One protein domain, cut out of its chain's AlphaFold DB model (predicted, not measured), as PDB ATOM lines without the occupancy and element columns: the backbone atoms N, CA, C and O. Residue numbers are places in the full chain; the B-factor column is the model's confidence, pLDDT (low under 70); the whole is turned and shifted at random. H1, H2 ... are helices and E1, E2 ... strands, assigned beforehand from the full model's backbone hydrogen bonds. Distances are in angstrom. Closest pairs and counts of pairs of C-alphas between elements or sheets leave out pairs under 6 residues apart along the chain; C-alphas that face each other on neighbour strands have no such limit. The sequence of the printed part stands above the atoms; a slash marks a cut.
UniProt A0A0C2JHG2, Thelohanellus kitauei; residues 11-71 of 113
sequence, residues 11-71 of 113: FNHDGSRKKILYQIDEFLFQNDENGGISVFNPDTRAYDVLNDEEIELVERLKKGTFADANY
ATOM      1  N   PHE A  11     275.662 208.049 147.692       54.81
ATOM      2  CA  PHE A  11     274.836 207.885 146.494       54.81
ATOM      3  C   PHE A  11     275.553 206.991 145.472       54.81
ATOM      4  O   PHE A  11     276.783 206.888 145.476       54.81
ATOM      5  N   ASN A  12     274.790 206.309 144.626       59.91
ATOM      6  CA  ASN A  12     275.297 205.629 143.438       59.91
ATOM      7  C   ASN A  12     275.572 206.649 142.307       59.91
ATOM      8  O   ASN A  12     275.183 207.813 142.408       59.91
ATOM      9  N   HIS A  13     276.249 206.224 141.232       61.91
ATOM     10  CA  HIS A  13     276.617 207.082 140.089       61.91
ATOM     11  C   HIS A  13     275.395 207.676 139.352       61.91
ATOM     12  O   HIS A  13     275.479 208.738 138.747       61.91
ATOM     13  N   ASP A  14     274.246 207.012 139.438       72.81
ATOM     14  CA  ASP A  14     272.931 207.415 138.926       72.81
ATOM     15  C   ASP A  14     272.167 208.381 139.859       72.81
ATOM     16  O   ASP A  14     271.058 208.801 139.540       72.81
ATOM     17  N   GLY A  15     272.736 208.758 141.010       56.03
ATOM     18  CA  GLY A  15     272.114 209.690 141.959       56.03
ATOM     19  C   GLY A  15     271.121 209.045 142.934       56.03
ATOM     20  O   GLY A  15     270.559 209.733 143.789       56.03
ATOM     21  N   SER A  16     270.937 207.725 142.873       64.81
ATOM     22  CA  SER A  16     270.126 206.966 143.829       64.81
ATOM     23  C   SER A  16     270.837 206.822 145.182       64.81
ATOM     24  O   SER A  16     272.051 206.623 145.246       64.81
ATOM     25  N   ARG A  17     270.100 206.914 146.299       56.47
ATOM     26  CA  ARG A  17     270.652 206.708 147.658       56.47
ATOM     27  C   ARG A  17     271.071 205.242 147.836       56.47
ATOM     28  O   ARG A  17     270.255 204.359 147.582       56.47
ATOM     29  N   LYS A  18     272.285 204.969 148.337       58.88
ATOM     30  CA  LYS A  18     272.705 203.600 148.687       58.88
ATOM     31  C   LYS A  18     271.865 203.088 149.860       58.88
ATOM     32  O   LYS A  18     272.034 203.517 150.999       58.88
ATOM     33  N   LYS A  19     270.935 202.178 149.572       57.25
ATOM     34  CA  LYS A  19     270.068 201.508 150.549       57.25
ATOM     35  C   LYS A  19     270.847 200.352 151.195       57.25
ATOM     36  O   LYS A  19     270.721 199.211 150.784       57.25
ATOM     37  N   ILE A  20     271.682 200.637 152.195       55.22
ATOM     38  CA  ILE A  20     272.504 199.586 152.842       55.22
ATOM     39  C   ILE A  20     271.714 198.796 153.911       55.22
ATOM     40  O   ILE A  20     272.195 197.792 154.412       55.22
ATOM     41  N   LEU A  21     270.470 199.169 154.228       47.16
ATOM     42  CA  LEU A  21     269.718 198.552 155.335       47.16
ATOM     43  C   LEU A  21     268.533 197.653 154.941       47.16
ATOM     44  O   LEU A  21     267.798 197.252 155.827       47.16
ATOM     45  N   TYR A  22     268.332 197.313 153.660       53.50
ATOM     46  CA  TYR A  22     267.134 196.541 153.250       53.50
ATOM     47  C   TYR A  22     267.380 195.375 152.291       53.50
ATOM     48  O   TYR A  22     266.462 194.603 152.040       53.50
ATOM     49  N   GLN A  23     268.605 195.207 151.787       54.91
ATOM     50  CA  GLN A  23     268.897 194.163 150.806       54.91
ATOM     51  C   GLN A  23     268.676 192.756 151.401       54.91
ATOM     52  O   GLN A  23     268.048 191.917 150.775       54.91
ATOM     53  N   ILE A  24     269.099 192.525 152.652       57.94
ATOM     54  CA  ILE A  24     268.978 191.221 153.341       57.94
ATOM     55  C   ILE A  24     267.515 190.870 153.675       57.94
ATOM     56  O   ILE A  24     267.166 189.700 153.824       57.94
ATOM     57  N   ASP A  25     266.639 191.862 153.821       56.41
ATOM     58  CA  ASP A  25     265.214 191.615 154.067       56.41
ATOM     59  C   ASP A  25     264.471 191.293 152.774       56.41
ATOM     60  O   ASP A  25     263.654 190.380 152.768       56.41
ATOM     61  N   GLU A  26     264.817 191.959 151.670       61.00
ATOM     62  CA  GLU A  26     264.312 191.645 150.328       61.00
ATOM     63  C   GLU A  26     264.671 190.209 149.899       61.00
ATOM     64  O   GLU A  26     263.859 189.529 149.278       61.00
ATOM     65  N   PHE A  27     265.834 189.710 150.331       55.09
ATOM     66  CA  PHE A  27     266.294 188.343 150.070       55.09
ATOM     67  C   PHE A  27     265.537 187.232 150.822       55.09
ATOM     68  O   PHE A  27     265.616 186.087 150.399       55.09
ATOM     69  N   LEU A  28     264.801 187.515 151.906       57.22
ATOM     70  CA  LEU A  28     264.126 186.463 152.691       57.22
ATOM     71  C   LEU A  28     262.678 186.156 152.265       57.22
ATOM     72  O   LEU A  28     262.028 185.330 152.903       57.22
ATOM     73  N   PHE A  29     262.135 186.808 151.231       52.09
ATOM     74  CA  PHE A  29     260.707 186.671 150.902       52.09
ATOM     75  C   PHE A  29     260.375 185.712 149.756       52.09
ATOM     76  O   PHE A  29     259.202 185.365 149.600       52.09
ATOM     77  N   GLN A  30     261.353 185.242 148.980       57.59
ATOM     78  CA  GLN A  30     261.075 184.348 147.855       57.59
ATOM     79  C   GLN A  30     261.242 182.886 148.287       57.59
ATOM     80  O   GLN A  30     262.325 182.321 148.233       57.59
ATOM     81  N   ASN A  31     260.153 182.296 148.783       55.62
ATOM     82  CA  ASN A  31     260.086 180.855 149.023       55.62
ATOM     83  C   ASN A  31     259.806 180.166 147.682       55.62
ATOM     84  O   ASN A  31     258.752 180.404 147.086       55.62
ATOM     85  N   ASP A  32     260.733 179.333 147.211       58.31
ATOM     86  CA  ASP A  32     260.511 178.487 146.037       58.31
ATOM     87  C   ASP A  32     259.556 177.325 146.368       58.31
ATOM     88  O   ASP A  32     259.410 176.925 147.526       58.31
ATOM     89  N   GLU A  33     258.929 176.727 145.347       61.22
ATOM     90  CA  GLU A  33     257.985 175.595 145.481       61.22
ATOM     91  C   GLU A  33     258.587 174.373 146.210       61.22
ATOM     92  O   GLU A  33     257.857 173.549 146.759       61.22
ATOM     93  N   ASN A  34     259.923 174.288 146.266       62.00
ATOM     94  CA  ASN A  34     260.685 173.230 146.932       62.00
ATOM     95  C   ASN A  34     260.917 173.475 148.439       62.00
ATOM     96  O   ASN A  34     261.532 172.637 149.097       62.00
ATOM     97  N   GLY A  35     260.447 174.601 148.995       65.50
ATOM     98  CA  GLY A  35     260.456 174.881 150.437       65.50
ATOM     99  C   GLY A  35     261.786 175.364 151.034       65.50
ATOM    100  O   GLY A  35     261.886 175.448 152.255       65.50
ATOM    101  N   GLY A  36     262.793 175.674 150.209       70.19
ATOM    102  CA  GLY A  36     264.076 176.252 150.637       70.19
ATOM    103  C   GLY A  36     264.138 177.777 150.472       70.19
ATOM    104  O   GLY A  36     263.394 178.349 149.674       70.19
ATOM    105  N   ILE A  37     265.043 178.431 151.211       75.94
ATOM    106  CA  ILE A  37     265.336 179.867 151.070       75.94
ATOM    107  C   ILE A  37     266.332 180.042 149.916       75.94
ATOM    108  O   ILE A  37     267.435 179.492 149.972       75.94
ATOM    109  N   SER A  38     265.966 180.802 148.882       77.38
ATOM    110  CA  SER A  38     266.836 181.074 147.735       77.38
ATOM    111  C   SER A  38     267.278 182.532 147.660       77.38
ATOM    112  O   SER A  38     266.589 183.455 148.098       77.38
ATOM    113  N   VAL A  39     268.474 182.747 147.115       77.81
ATOM    114  CA  VAL A  39     269.095 184.065 146.949       77.81
ATOM    115  C   VAL A  39     269.380 184.294 145.472       77.81
ATOM    116  O   VAL A  39     269.921 183.431 144.781       77.81
ATOM    117  N   PHE A  40     269.029 185.480 144.973       81.19
ATOM    118  CA  PHE A  40     269.359 185.871 143.606       81.19
ATOM    119  C   PHE A  40     270.856 186.164 143.466       81.19
ATOM    120  O   PHE A  40     271.376 187.103 144.078       81.19
ATOM    121  N   ASN A  41     271.530 185.407 142.605       79.19
ATOM    122  CA  ASN A  41     272.930 185.605 142.269       79.19
ATOM    123  C   ASN A  41     273.052 186.490 141.008       79.19
ATOM    124  O   ASN A  41     272.629 186.068 139.926       79.19
ATOM    125  N   PRO A  42     273.617 187.712 141.096       81.38
ATOM    126  CA  PRO A  42     273.685 188.637 139.962       81.38
ATOM    127  C   PRO A  42     274.603 188.153 138.833       81.38
ATOM    128  O   PRO A  42     274.368 188.511 137.674       81.38
ATOM    129  N   ASP A  43     275.607 187.334 139.149       81.31
ATOM    130  CA  ASP A  43     276.574 186.826 138.175       81.31
ATOM    131  C   ASP A  43     275.976 185.669 137.368       81.31
ATOM    132  O   ASP A  43     276.032 185.659 136.136       81.31
ATOM    133  N   THR A  44     275.322 184.734 138.057       81.06
ATOM    134  CA  THR A  44     274.642 183.585 137.437       81.06
ATOM    135  C   THR A  44     273.277 183.976 136.850       81.06
ATOM    136  O   THR A  44     272.743 183.270 135.994       81.06
ATOM    137  N   ARG A  45     272.708 185.115 137.279       79.00
ATOM    138  CA  ARG A  45     271.324 185.559 137.004       79.00
ATOM    139  C   ARG A  45     270.282 184.478 137.312       79.00
ATOM    140  O   ARG A  45     269.261 184.386 136.632       79.00
ATOM    141  N   ALA A  46     270.555 183.670 138.330       78.38
ATOM    142  CA  ALA A  46     269.722 182.565 138.782       78.38
ATOM    143  C   ALA A  46     269.498 182.664 140.297       78.38
ATOM    144  O   ALA A  46     270.217 183.390 140.988       78.38
ATOM    145  N   TYR A  47     268.477 181.963 140.785       78.62
ATOM    146  CA  TYR A  47     268.230 181.804 142.213       78.62
ATOM    147  C   TYR A  47     268.959 180.552 142.689       78.62
ATOM    148  O   TYR A  47     268.658 179.449 142.229       78.62
ATOM    149  N   ASP A  48     269.922 180.745 143.582       81.75
ATOM    150  CA  ASP A  48     270.681 179.664 144.199       81.75
ATOM    151  C   ASP A  48     270.046 179.353 145.566       81.75
ATOM    152  O   ASP A  48     269.712 180.265 146.329       81.75
ATOM    153  N   VAL A  49     269.834 178.070 145.867       84.69
ATOM    154  CA  VAL A  49     269.297 177.625 147.164       84.69
ATOM    155  C   VAL A  49     270.429 177.629 148.187       84.69
ATOM    156  O   VAL A  49     271.483 177.048 147.927       84.69
ATOM    157  N   LEU A  50     270.206 178.271 149.334       82.81
ATOM    158  CA  LEU A  50     271.194 178.325 150.409       82.81
ATOM    159  C   LEU A  50     271.307 176.987 151.140       82.81
ATOM    160  O   LEU A  50     270.319 176.272 151.314       82.81
ATOM    161  N   ASN A  51     272.509 176.690 151.622       88.81
ATOM    162  CA  ASN A  51     272.737 175.595 152.556       88.81
ATOM    163  C   ASN A  51     272.294 175.980 153.982       88.81
ATOM    164  O   ASN A  51     272.257 177.160 154.339       88.81
ATOM    165  N   ASP A  52     272.036 174.989 154.834       86.25
ATOM    166  CA  ASP A  52     271.578 175.200 156.217       86.25
ATOM    167  C   ASP A  52     272.562 176.062 157.039       86.25
ATOM    168  O   ASP A  52     272.152 176.934 157.807       86.25
ATOM    169  N   GLU A  53     273.871 175.890 156.822       87.00
ATOM    170  CA  GLU A  53     274.926 176.683 157.473       87.00
ATOM    171  C   GLU A  53     274.893 178.167 157.064       87.00
ATOM    172  O   GLU A  53     275.142 179.067 157.874       87.00
ATOM    173  N   GLU A  54     274.569 178.441 155.800       85.81
ATOM    174  CA  GLU A  54     274.485 179.797 155.252       85.81
ATOM    175  C   GLU A  54     273.233 180.508 155.769       85.81
ATOM    176  O   GLU A  54     273.284 181.697 156.098       85.81
ATOM    177  N   ILE A  55     272.127 179.774 155.918       87.31
ATOM    178  CA  ILE A  55     270.898 180.268 156.547       87.31
ATOM    179  C   ILE A  55     271.182 180.669 157.999       87.31
ATOM    180  O   ILE A  55     270.854 181.786 158.410       87.31
ATOM    181  N   GLU A  56     271.855 179.809 158.766       87.62
ATOM    182  CA  GLU A  56     272.220 180.103 160.154       87.62
ATOM    183  C   GLU A  56     273.153 181.321 160.259       87.62
ATOM    184  O   GLU A  56     273.020 182.151 161.164       87.62
ATOM    185  N   LEU A  57     274.098 181.471 159.327       87.56
ATOM    186  CA  LEU A  57     274.957 182.651 159.248       87.56
ATOM    187  C   LEU A  57     274.144 183.930 158.994       87.56
ATOM    188  O   LEU A  57     274.326 184.924 159.700       87.56
ATOM    189  N   VAL A  58     273.227 183.916 158.024       86.38
ATOM    190  CA  VAL A  58     272.368 185.068 157.710       86.38
ATOM    191  C   VAL A  58     271.496 185.443 158.906       86.38
ATOM    192  O   VAL A  58     271.395 186.624 159.247       86.38
ATOM    193  N   GLU A  59     270.908 184.466 159.594       86.94
ATOM    194  CA  GLU A  59     270.141 184.720 160.813       86.94
ATOM    195  C   GLU A  59     270.981 185.374 161.912       86.94
ATOM    196  O   GLU A  59     270.528 186.324 162.559       86.94
ATOM    197  N   ARG A  60     272.206 184.887 162.131       87.62
ATOM    198  CA  ARG A  60     273.124 185.451 163.126       87.62
ATOM    199  C   ARG A  60     273.512 186.883 162.792       87.62
ATOM    200  O   ARG A  60     273.511 187.732 163.688       87.62
ATOM    201  N   LEU A  61     273.757 187.173 161.516       87.00
ATOM    202  CA  LEU A  61     274.032 188.525 161.036       87.00
ATOM    203  C   LEU A  61     272.829 189.455 161.237       87.00
ATOM    204  O   LEU A  61     273.004 190.573 161.719       87.00
ATOM    205  N   LYS A  62     271.602 188.995 160.957       83.38
ATOM    206  CA  LYS A  62     270.372 189.773 161.214       83.38
ATOM    207  C   LYS A  62     270.172 190.087 162.690       83.38
ATOM    208  O   LYS A  62     269.765 191.192 163.037       83.38
ATOM    209  N   LYS A  63     270.472 189.125 163.562       87.50
ATOM    210  CA  LYS A  63     270.392 189.287 165.020       87.50
ATOM    211  C   LYS A  63     271.517 190.179 165.575       87.50
ATOM    212  O   LYS A  63     271.481 190.512 166.755       87.50
ATOM    213  N   GLY A  64     272.497 190.578 164.752       84.00
ATOM    214  CA  GLY A  64     273.662 191.357 165.184       84.00
ATOM    215  C   GLY A  64     274.624 190.562 166.073       84.00
ATOM    216  O   GLY A  64     275.345 191.145 166.878       84.00
ATOM    217  N   THR A  65     274.596 189.234 165.957       86.00
ATOM    218  CA  THR A  65     275.459 188.302 166.700       86.00
ATOM    219  C   THR A  65     276.721 187.961 165.903       86.00
ATOM    220  O   THR A  65     276.894 188.410 164.769       86.00
ATOM    221  N   PHE A  66     277.632 187.187 166.496       88.69
ATOM    222  CA  PHE A  66     278.884 186.802 165.845       88.69
ATOM    223  C   PHE A  66     278.649 185.859 164.657       88.69
ATOM    224  O   PHE A  66     277.804 184.966 164.703       88.69
ATOM    225  N   ALA A  67     279.417 186.074 163.586       87.44
ATOM    226  CA  ALA A  67     279.334 185.293 162.352       87.44
ATOM    227  C   ALA A  67     279.863 183.857 162.518       87.44
ATOM    228  O   ALA A  67     279.374 182.939 161.868       87.44
ATOM    229  N   ASP A  68     280.844 183.655 163.398       87.69
ATOM    230  CA  ASP A  68     281.347 182.331 163.757       87.69
ATOM    231  C   ASP A  68     280.649 181.839 165.034       87.69
ATOM    232  O   ASP A  68     280.448 182.600 165.981       87.69
ATOM    233  N   ALA A  69     280.230 180.571 165.028       85.06
ATOM    234  CA  ALA A  69     279.490 179.951 166.127       85.06
ATOM    235  C   ALA A  69     280.401 179.690 167.331       85.06
ATOM    236  O   ALA A  69     279.936 179.689 168.468       85.06
ATOM    237  N   ASN A  70     281.701 179.518 167.078       89.12
ATOM    238  CA  ASN A  70     282.707 179.249 168.102       89.12
ATOM    239  C   ASN A  70     283.447 180.516 168.557       89.12
ATOM    240  O   ASN A  70     284.468 180.418 169.238       89.12
ATOM    241  N   TYR A  71     282.973 181.702 168.168       90.44
ATOM    242  CA  TYR A  71     283.626 182.950 168.538       90.44
ATOM    243  C   TYR A  71     283.405 183.268 170.017       90.44
ATOM    244  O   TYR A  71     282.276 183.513 170.451       90.44
TER     245      TYR A  71
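What this domain is: This is residues 11 to 71 of the 113 residues of a protein of Thelohanellus kitauei (UniProt A0A0C2JHG2). There is little regular structure: a small hairpin, E1 and E2, leads into the helix H2, the short helix H1 lies near H2, and residues 12 to 18 stick out as a free arm. The 61 printed residues include two named helices and two named strands, in the order H1, E1, E2, H2; the class is mixed, with 23 residues in named elements. The sheet, E1 - E2, is antiparallel. The whole is loose, radius of gyration of the C-alphas 14.1 A, spanning 40 by 33 by 19 A.

How they stand to each other: H1, residues 23 to 26, and H2, residues 52 to 62, are near each other, with 5 pairs of C-alphas within 10 A. E1, residues 38 to 41, and E2, residues 46 to 49, form a hairpin, their directions at 142 degrees; C-alphas 38 and 49 face each other at 4.3 A. N 39 and O 48, 2.9 A apart, are within hydrogen-bond range. H1 and E2 are apart, as are E1 and H2. In H2 every O i to N i+4 pair is within range; H1 is too short for one.

Where its parts are: H1 begins at C-alpha 23 (268.897, 194.163, 150.806) and measures 5.3 A, E1 9.4 A, E2 9.7 A and H2 15.5 A, ending at C-alpha 62 (270.372, 189.773, 161.214).

The domain as a whole: The C-alphas farthest apart, of Asp 14 and Asn 70, are 41.7 A apart. The printed part has no cut. H1 to E1 is a long link. pLDDT is under 70 at residues 11 to 13 and 15 to 35.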